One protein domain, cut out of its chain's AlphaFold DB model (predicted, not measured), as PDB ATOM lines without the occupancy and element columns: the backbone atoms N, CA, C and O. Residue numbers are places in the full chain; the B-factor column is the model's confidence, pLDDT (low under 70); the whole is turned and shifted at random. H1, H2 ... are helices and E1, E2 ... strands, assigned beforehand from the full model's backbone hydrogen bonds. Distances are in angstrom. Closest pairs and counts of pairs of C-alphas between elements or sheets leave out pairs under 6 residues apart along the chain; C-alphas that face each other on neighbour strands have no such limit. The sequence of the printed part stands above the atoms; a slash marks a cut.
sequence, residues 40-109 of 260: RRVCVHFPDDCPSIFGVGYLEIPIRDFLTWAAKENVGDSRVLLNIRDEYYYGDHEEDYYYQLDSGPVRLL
ATOM      1  N   ARG A  40     189.424 134.413  68.976       87.81
ATOM      2  CA  ARG A  40     189.546 133.724  70.275       87.81
ATOM      3  C   ARG A  40     190.994 133.453  70.661       87.81
ATOM      4  O   ARG A  40     191.263 133.094  71.810       87.81
ATOM      5  N   ARG A  41     191.944 133.705  69.752       89.00
ATOM      6  CA  ARG A  41     193.377 133.517  69.988       89.00
ATOM      7  C   ARG A  41     194.172 134.785  69.684       89.00
ATOM      8  O   ARG A  41     193.964 135.475  68.695       89.00
ATOM      9  N   VAL A  42     195.152 135.083  70.527       88.31
ATOM     10  CA  VAL A  42     196.182 136.077  70.221       88.31
ATOM     11  C   VAL A  42     197.272 135.387  69.414       88.31
ATOM     12  O   VAL A  42     197.945 134.503  69.939       88.31
ATOM     13  N   CYS A  43     197.469 135.803  68.164       88.62
ATOM     14  CA  CYS A  43     198.575 135.328  67.339       88.62
ATOM     15  C   CYS A  43     199.809 136.226  67.521       88.62
ATOM     16  O   CYS A  43     199.794 137.417  67.198       88.62
ATOM     17  N   VAL A  44     200.886 135.653  68.056       88.50
ATOM     18  CA  VAL A  44     202.192 136.298  68.206       88.50
ATOM     19  C   VAL A  44     203.107 135.787  67.104       88.50
ATOM     20  O   VAL A  44     203.583 134.655  67.154       88.50
ATOM     21  N   HIS A  45     203.369 136.629  66.107       87.12
ATOM     22  CA  HIS A  45     204.302 136.302  65.033       87.12
ATOM     23  C   HIS A  45     205.751 136.460  65.495       87.12
ATOM     24  O   HIS A  45     206.144 137.503  66.026       87.12
ATOM     25  N   PHE A  46     206.555 135.427  65.258       85.94
ATOM     26  CA  PHE A  46     207.992 135.480  65.471       85.94
ATOM     27  C   PHE A  46     208.699 136.161  64.289       85.94
ATOM     28  O   PHE A  46     208.138 136.254  63.197       85.94
ATOM     29  N   PRO A  47     209.941 136.637  64.485       84.50
ATOM     30  CA  PRO A  47     210.765 137.154  63.398       84.50
ATOM     31  C   PRO A  47     210.916 136.163  62.233       84.50
ATOM     32  O   PRO A  47     210.955 134.952  62.444       84.50
ATOM     33  N   ASP A  48     211.062 136.677  61.008       80.44
ATOM     34  CA  ASP A  48     211.079 135.886  59.760       80.44
ATOM     35  C   ASP A  48     212.159 134.786  59.686       80.44
ATOM     36  O   ASP A  48     212.107 133.904  58.830       80.44
ATOM     37  N   ASP A  49     213.200 134.864  60.511       79.19
ATOM     38  CA  ASP A  49     214.248 133.849  60.636       79.19
ATOM     39  C   ASP A  49     213.868 132.697  61.579       79.19
ATOM     40  O   ASP A  49     214.348 131.580  61.387       79.19
ATOM     41  N   CYS A  50     212.948 132.916  62.523       81.44
ATOM     42  CA  CYS A  50     212.483 131.907  63.479       81.44
ATOM     43  C   CYS A  50     211.922 130.634  62.803       81.44
ATOM     44  O   CYS A  50     212.368 129.546  63.174       81.44
ATOM     45  N   PRO A  51     211.080 130.710  61.743       84.56
ATOM     46  CA  PRO A  51     210.622 129.519  61.021       84.56
ATOM     47  C   PRO A  51     211.764 128.687  60.438       84.56
ATOM     48  O   PRO A  51     211.699 127.464  60.429       84.56
ATOM     49  N   SER A  52     212.819 129.350  59.960       79.38
ATOM     50  CA  SER A  52     213.955 128.680  59.315       79.38
ATOM     51  C   SER A  52     214.909 128.045  60.325       79.38
ATOM     52  O   SER A  52     215.560 127.058  60.004       79.38
ATOM     53  N   ILE A  53     214.992 128.605  61.535       77.25
ATOM     54  CA  ILE A  53     215.897 128.140  62.593       77.25
ATOM     55  C   ILE A  53     215.216 127.096  63.489       77.25
ATOM     56  O   ILE A  53     215.835 126.100  63.855       77.25
ATOM     57  N   PHE A  54     213.947 127.312  63.843       78.75
ATOM     58  CA  PHE A  54     213.231 126.540  64.864       78.75
ATOM     59  C   PHE A  54     211.998 125.797  64.331       78.75
ATOM     60  O   PHE A  54     211.352 125.083  65.093       78.75
ATOM     61  N   GLY A  55     211.651 125.954  63.049       78.69
ATOM     62  CA  GLY A  55     210.460 125.328  62.461       78.69
ATOM     63  C   GLY A  55     209.141 125.957  62.914       78.69
ATOM     64  O   GLY A  55     208.083 125.365  62.725       78.69
ATOM     65  N   VAL A  56     209.194 127.143  63.529       83.81
ATOM     66  CA  VAL A  56     208.047 127.820  64.140       83.81
ATOM     67  C   VAL A  56     208.041 129.292  63.748       83.81
ATOM     68  O   VAL A  56     209.058 129.971  63.833       83.81
ATOM     69  N   GLY A  57     206.881 129.795  63.337       82.81
ATOM     70  CA  GLY A  57     206.686 131.159  62.847       82.81
ATOM     71  C   GLY A  57     205.697 131.979  63.655       82.81
ATOM     72  O   GLY A  57     205.766 133.205  63.623       82.81
ATOM     73  N   TYR A  58     204.823 131.335  64.421       87.50
ATOM     74  CA  TYR A  58     203.922 132.020  65.328       87.50
ATOM     75  C   TYR A  58     203.539 131.142  66.523       87.50
ATOM     76  O   TYR A  58     203.690 129.917  66.513       87.50
ATOM     77  N   LEU A  59     203.049 131.810  67.562       90.75
ATOM     78  CA  LEU A  59     202.404 131.208  68.718       90.75
ATOM     79  C   LEU A  59     201.002 131.797  68.845       90.75
ATOM     80  O   LEU A  59     200.852 133.008  68.997       90.75
ATOM     81  N   GLU A  60     199.989 130.946  68.828       90.19
ATOM     82  CA  GLU A  60     198.627 131.314  69.191       90.19
ATOM     83  C   GLU A  60     198.365 130.979  70.654       90.19
ATOM     84  O   GLU A  60     198.597 129.856  71.115       90.19
ATOM     85  N   ILE A  61     197.876 131.981  71.377       90.62
ATOM     86  CA  ILE A  61     197.555 131.907  72.798       90.62
ATOM     87  C   ILE A  61     196.050 132.123  72.947       90.62
ATOM     88  O   ILE A  61     195.561 133.159  72.486       90.62
ATOM     89  N   PRO A  62     195.308 131.230  73.620       91.44
ATOM     90  CA  PRO A  62     193.906 131.476  73.931       91.44
ATOM     91  C   PRO A  62     193.725 132.810  74.661       91.44
ATOM     92  O   PRO A  62     194.382 133.072  75.677       91.44
ATOM     93  N   ILE A  63     192.813 133.662  74.185       92.81
ATOM     94  CA  ILE A  63     192.544 134.962  74.824       92.81
ATOM     95  C   ILE A  63     192.087 134.757  76.273       92.81
ATOM     96  O   ILE A  63     192.448 135.539  77.153       92.81
ATOM     97  N   ARG A  64     191.376 133.660  76.553       90.94
ATOM     98  CA  ARG A  64     190.979 133.258  77.908       90.94
ATOM     99  C   ARG A  64     192.167 133.154  78.873       90.94
ATOM    100  O   ARG A  64     192.107 133.670  79.999       90.94
ATOM    101  N   ASP A  65     193.246 132.514  78.435       89.19
ATOM    102  CA  ASP A  65     194.472 132.347  79.216       89.19
ATOM    103  C   ASP A  65     195.241 133.663  79.324       89.19
ATOM    104  O   ASP A  65     195.679 134.031  80.417       89.19
ATOM    105  N   PHE A  66     195.318 134.421  78.227       90.56
ATOM    106  CA  PHE A  66     195.929 135.748  78.220       90.56
ATOM    107  C   PHE A  66     195.249 136.703  79.216       90.56
ATOM    108  O   PHE A  66     195.930 137.337  80.021       90.56
ATOM    109  N   LEU A  67     193.913 136.756  79.237       91.00
ATOM    110  CA  LEU A  67     193.137 137.555  80.194       91.00
ATOM    111  C   LEU A  67     193.344 137.079  81.634       91.00
ATOM    112  O   LEU A  67     193.451 137.895  82.550       91.00
ATOM    113  N   THR A  68     193.439 135.763  81.845       89.88
ATOM    114  CA  THR A  68     193.708 135.185  83.170       89.88
ATOM    115  C   THR A  68     195.103 135.549  83.675       89.88
ATOM    116  O   THR A  68     195.262 135.850  84.859       89.88
ATOM    117  N   TRP A  69     196.114 135.529  82.806       91.00
ATOM    118  CA  TRP A  69     197.465 135.988  83.125       91.00
ATOM    119  C   TRP A  69     197.490 137.499  83.391       91.00
ATOM    120  O   TRP A  69     197.914 137.919  84.466       91.00
ATOM    121  N   ALA A  70     196.930 138.313  82.493       89.69
ATOM    122  CA  ALA A  70     196.899 139.768  82.631       89.69
ATOM    123  C   ALA A  70     196.179 140.223  83.914       89.69
ATOM    124  O   ALA A  70     196.607 141.176  84.560       89.69
ATOM    125  N   ALA A  71     195.124 139.515  84.332       88.88
ATOM    126  CA  ALA A  71     194.410 139.791  85.577       88.88
ATOM    127  C   ALA A  71     195.224 139.483  86.846       88.88
ATOM    128  O   ALA A  71     194.921 140.042  87.904       88.88
ATOM    129  N   LYS A  72     196.221 138.590  86.767       86.12
ATOM    130  CA  LYS A  72     197.156 138.314  87.871       86.12
ATOM    131  C   LYS A  72     198.224 139.398  87.964       86.12
ATOM    132  O   LYS A  72     198.509 139.858  89.065       86.12
ATOM    133  N   GLU A  73     198.755 139.821  86.820       86.69
ATOM    134  CA  GLU A  73     199.810 140.838  86.749       86.69
ATOM    135  C   GLU A  73     199.278 142.254  87.026       86.69
ATOM    136  O   GLU A  73     199.939 143.060  87.680       86.69
ATOM    137  N   ASN A  74     198.053 142.566  86.587       84.06
ATOM    138  CA  ASN A  74     197.418 143.865  86.796       84.06
ATOM    139  C   ASN A  74     196.246 143.773  87.787       84.06
ATOM    140  O   ASN A  74     195.071 143.688  87.419       84.06
ATOM    141  N   VAL A  75     196.579 143.838  89.080       79.75
ATOM    142  CA  VAL A  75     195.612 143.725  90.188       79.75
ATOM    143  C   VAL A  75     194.531 144.820  90.146       79.75
ATOM    144  O   VAL A  75     193.403 144.575  90.574       79.75
ATOM    145  N   GLY A  76     194.839 146.009  89.611       83.50
ATOM    146  CA  GLY A  76     193.899 147.135  89.530       83.50
ATOM    147  C   GLY A  76     192.721 146.879  88.586       83.50
ATOM    148  O   GLY A  76     191.585 147.219  88.918       83.50
ATOM    149  N   ASP A  77     192.983 146.205  87.466       90.19
ATOM    150  CA  ASP A  77     191.989 145.916  86.421       90.19
ATOM    151  C   ASP A  77     191.516 144.456  86.425       90.19
ATOM    152  O   ASP A  77     190.652 144.072  85.635       90.19
ATOM    153  N   SER A  78     192.036 143.642  87.348       88.75
ATOM    154  CA  SER A  78     191.788 142.200  87.454       88.75
ATOM    155  C   SER A  78     190.309 141.826  87.322       88.75
ATOM    156  O   SER A  78     189.945 140.951  86.540       88.75
ATOM    157  N   ARG A  79     189.419 142.549  88.014       91.31
ATOM    158  CA  ARG A  79     187.970 142.296  87.957       91.31
ATOM    159  C   ARG A  79     187.381 142.525  86.566       91.31
ATOM    160  O   ARG A  79     186.513 141.768  86.151       91.31
ATOM    161  N   VAL A  80     187.814 143.570  85.865       94.81
ATOM    162  CA  VAL A  80     187.319 143.879  84.516       94.81
ATOM    163  C   VAL A  80     187.790 142.808  83.536       94.81
ATOM    164  O   VAL A  80     186.985 142.293  82.767       94.81
ATOM    165  N   LEU A  81     189.063 142.415  83.621       92.50
ATOM    166  CA  LEU A  81     189.657 141.388  82.763       92.50
ATOM    167  C   LEU A  81     188.998 140.015  82.954       92.50
ATOM    168  O   LEU A  81     188.677 139.345  81.974       92.50
ATOM    169  N   LEU A  82     188.735 139.617  84.203       92.50
ATOM    170  CA  LEU A  82     188.027 138.369  84.503       92.50
ATOM    171  C   LEU A  82     186.563 138.411  84.059       92.50
ATOM    172  O   LEU A  82     186.068 137.415  83.547       92.50
ATOM    173  N   ASN A  83     185.891 139.557  84.181       92.94
ATOM    174  CA  ASN A  83     184.524 139.699  83.679       92.94
ATOM    175  C   ASN A  83     184.461 139.555  82.150       92.94
ATOM    176  O   ASN A  83     183.584 138.865  81.654       92.94
ATOM    177  N   ILE A  84     185.393 140.165  81.405       91.88
ATOM    178  CA  ILE A  84     185.469 139.998  79.941       91.88
ATOM    179  C   ILE A  84     185.696 138.526  79.590       91.88
ATOM    180  O   ILE A  84     185.029 137.990  78.708       91.88
ATOM    181  N   ARG A  85     186.612 137.863  80.305       91.69
ATOM    182  CA  ARG A  85     186.890 136.438  80.127       91.69
ATOM    183  C   ARG A  85     185.642 135.587  80.350       91.69
ATOM    184  O   ARG A  85     185.376 134.689  79.565       91.69
ATOM    185  N   ASP A  86     184.915 135.836  81.430       92.56
ATOM    186  CA  ASP A  86     183.781 135.001  81.823       92.56
ATOM    187  C   ASP A  86     182.528 135.272  80.975       92.56
ATOM    188  O   ASP A  86     181.708 134.372  80.839       92.56
ATOM    189  N   GLU A  87     182.400 136.463  80.382       91.44
ATOM    190  CA  GLU A  87     181.267 136.830  79.519       91.44
ATOM    191  C   GLU A  87     181.479 136.415  78.051       91.44
ATOM    192  O   GLU A  87     180.558 135.907  77.423       91.44
ATOM    193  N   TYR A  88     182.688 136.606  77.503       88.38
ATOM    194  CA  TYR A  88     182.969 136.417  76.068       88.38
ATOM    195  C   TYR A  88     183.880 135.224  75.756       88.38
ATOM    196  O   TYR A  88     183.899 134.734  74.639       88.38
ATOM    197  N   TYR A  89     184.642 134.726  76.725       88.81
ATOM    198  CA  TYR A  89     185.589 133.625  76.516       88.81
ATOM    199  C   TYR A  89     185.342 132.526  77.535       88.81
ATOM    200  O   TYR A  89     186.271 132.078  78.207       88.81
ATOM    201  N   TYR A  90     184.076 132.159  77.733       85.19
ATOM    202  CA  TYR A  90     183.620 131.362  78.870       85.19
ATOM    203  C   TYR A  90     184.097 129.901  78.848       85.19
ATOM    204  O   TYR A  90     183.999 129.222  79.877       85.19
ATOM    205  N   GLY A  91     184.728 129.457  77.754       86.19
ATOM    206  CA  GLY A  91     185.336 128.135  77.626       86.19
ATOM    207  C   GLY A  91     184.436 127.126  76.918       86.19
ATOM    208  O   GLY A  91     184.431 125.948  77.275       86.19
ATOM    209  N   ASP A  92     183.630 127.583  75.975       87.00
ATOM    210  CA  ASP A  92     182.727 126.779  75.152       87.00
ATOM    211  C   ASP A  92     183.315 126.385  73.801       87.00
ATOM    212  O   ASP A  92     182.740 125.544  73.118       87.00
ATOM    213  N   HIS A  93     184.451 126.969  73.431       81.50
ATOM    214  CA  HIS A  93     185.138 126.685  72.180       81.50
ATOM    215  C   HIS A  93     186.471 125.987  72.434       81.50
ATOM    216  O   HIS A  93     187.120 126.205  73.460       81.50
ATOM    217  N   GLU A  94     186.891 125.142  71.492       80.94
ATOM    218  CA  GLU A  94     188.167 124.425  71.572       80.94
ATOM    219  C   GLU A  94     189.339 125.421  71.672       80.94
ATOM    220  O   GLU A  94     190.265 125.253  72.468       80.94
ATOM    221  N   GLU A  95     189.229 126.530  70.944       84.38
ATOM    222  CA  GLU A  95     190.185 127.632  70.880       84.38
ATOM    223  C   GLU A  95     190.442 128.329  72.218       84.38
ATOM    224  O   GLU A  95     191.471 128.986  72.372       84.38
ATOM    225  N   ASP A  96     189.558 128.161  73.203       85.69
ATOM    226  CA  ASP A  96     189.724 128.754  74.530       85.69
ATOM    227  C   ASP A  96     190.737 127.995  75.411       85.69
ATOM    228  O   ASP A  96     191.063 128.469  76.504       85.69
ATOM    229  N   TYR A  97     191.233 126.832  74.967       78.06
ATOM    230  CA  TYR A  97     192.025 125.917  75.803       78.06
ATOM    231  C   TYR A  97     193.402 125.548  75.253       78.06
ATOM    232  O   TYR A  97     194.273 125.151  76.034       78.06
ATOM    233  N   TYR A  98     193.616 125.629  73.939       80.50
ATOM    234  CA  TYR A  98     194.811 125.059  73.318       80.50
ATOM    235  C   TYR A  98     195.739 126.119  72.731       80.50
ATOM    236  O   TYR A  98     195.336 126.991  71.969       80.50
ATOM    237  N   TYR A  99     197.019 125.991  73.073       83.75
ATOM    238  CA  TYR A  99     198.102 126.735  72.445       83.75
ATOM    239  C   TYR A  99     198.442 126.079  71.111       83.75
ATOM    240  O   TYR A  99     198.546 124.852  71.038       83.75
ATOM    241  N   GLN A 100     198.694 126.890  70.088       82.12
ATOM    242  CA  GLN A 100     199.171 126.394  68.801       82.12
ATOM    243  C   GLN A 100     200.523 127.020  68.473       82.12
ATOM    244  O   GLN A 100     200.693 128.235  68.485       82.12
ATOM    245  N   LEU A 101     201.497 126.153  68.210       83.12
ATOM    246  CA  LEU A 101     202.846 126.516  67.809       83.12
ATOM    247  C   LEU A 101     203.056 125.969  66.400       83.12
ATOM    248  O   LEU A 101     203.056 124.754  66.207       83.12
ATOM    249  N   ASP A 102     203.192 126.852  65.420       79.75
ATOM    250  CA  ASP A 102     203.255 126.451  64.017       79.75
ATOM    251  C   ASP A 102     204.055 127.482  63.208       79.75
ATOM    252  O   ASP A 102     204.360 128.586  63.661       79.75
ATOM    253  N   SER A 103     204.473 127.094  62.012       69.75
ATOM    254  CA  SER A 103     205.141 127.953  61.043       69.75
ATOM    255  C   SER A 103     204.168 128.606  60.073       69.75
ATOM    256  O   SER A 103     204.425 129.732  59.657       69.75
ATOM    257  N   GLY A 104     203.043 127.960  59.749       68.94
ATOM    258  CA  GLY A 104     202.199 128.391  58.634       68.94
ATOM    259  C   GLY A 104     202.946 128.323  57.287       68.94
ATOM    260  O   GLY A 104     204.073 127.827  57.202       68.94
ATOM    261  N   PRO A 105     202.352 128.806  56.184       64.06
ATOM    262  CA  PRO A 105     202.995 128.786  54.873       64.06
ATOM    263  C   PRO A 105     204.061 129.887  54.775       64.06
ATOM    264  O   PRO A 105     203.778 131.006  54.344       64.06
ATOM    265  N   VAL A 106     205.300 129.579  55.166       67.56
ATOM    266  CA  VAL A 106     206.403 130.553  55.180       67.56
ATOM    267  C   VAL A 106     207.530 130.149  54.234       67.56
ATOM    268  O   VAL A 106     207.890 128.979  54.100       67.56
ATOM    269  N   ARG A 107     208.116 131.151  53.568       76.75
ATOM    270  CA  ARG A 107     209.355 130.979  52.808       76.75
ATOM    271  C   ARG A 107     210.512 130.777  53.780       76.75
ATOM    272  O   ARG A 107     210.913 131.719  54.459       76.75
ATOM    273  N   LEU A 108     211.088 129.582  53.774       80.00
ATOM    274  CA  LEU A 108     212.321 129.318  54.502       80.00
ATOM    275  C   LEU A 108     213.494 130.059  53.846       80.00
ATOM    276  O   LEU A 108     213.611 130.124  52.617       80.00
ATOM    277  N   LEU A 109     214.337 130.652  54.683       81.56
ATOM    278  CA  LEU A 109     215.550 131.343  54.274       81.56
ATOM    279  C   LEU A 109     216.628 130.312  53.940       81.56
ATOM    280  O   LEU A 109     216.785 129.309  54.634       81.56
TER     281      LEU A 109
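This is residues 40 to 109 of the 260 residues of an uncharacterized protein of Mesorhizobium sp (UniProt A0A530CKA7). A slim sheet of three strands, E1, E2 and E3, forms the middle of a flat, drawn-out model, with the helical hairpin of H2 and H3 set at one end of it and the small helix H1 at the other. H2 meets the sheet with its residues 63 to 68 and H3 packs on H2. The printed part has 70 residues with three named helices and three named strands, in the order E1 H1 E2 H2 H3 E3. The sheet runs E1 E2 E3, antiparallel throughout, and the class is mixed, helices and strands. The whole is loose, with a radius of gyration of the C-alphas of 14.9 A, and spans 45 by 26 by 12 A.

E1, residues 41 to 45, is an edge strand and the antiparallel neighbour of E2, residues 58 to 62, at 160 degrees. N 42 and O 61 are 2.8 A apart and N 59 and O 44 are 2.9 A apart, within hydrogen-bond range. H1, residues 50 to 54, comes between these strands in the chain and is not on the sheet. E2, the inner strand, is also the antiparallel neighbour of the other edge strand, E3, residues 100 to 102, at 171 degrees. Here N 60 and O 100 are 2.8 A apart, within hydrogen-bond range. H2, residues 63 to 73, follows E2 directly and only grazes the sheet, with its residues 63 to 68. The closest C-alphas of H2 and E1 are those of Ile 63 and Arg 41, 5.1 A apart. H2 touches H3, residues 78 to 88, and the two form a helical hairpin, at a shallow tilt of 10 degrees, opposite ways. Their closest C-alphas, those of Ala 71 and Ser 78, are 4.0 A apart. H3 is apart from E1 and E2, and H1 is apart from H2, H3 and E3. In H1, H2 and H3 every O i to N i+4 pair is within hydrogen-bond range.

E1 begins at C-alpha 41 (193.377, 133.517, 69.988) and measures 12.3 A from first to last C-alpha. H1 measures 5.6 A, E2 13.2 A and H2 15.2 A. H3 measures 15.5 A and ends at C-alpha 88 (182.969, 136.417, 76.068). E3 measures 6.3 A and ends at C-alpha 102 (203.255, 126.451, 64.017).

The two C-alphas farthest apart, those of Arg 79 and Leu 109, are 44.9 A apart. The printed part has no cut. The link from H3 to E3, 11 residues, is long, and the other four links are tight. The mean pLDDT of the printed part is 85.2, and residues 103 to 106 are under 70.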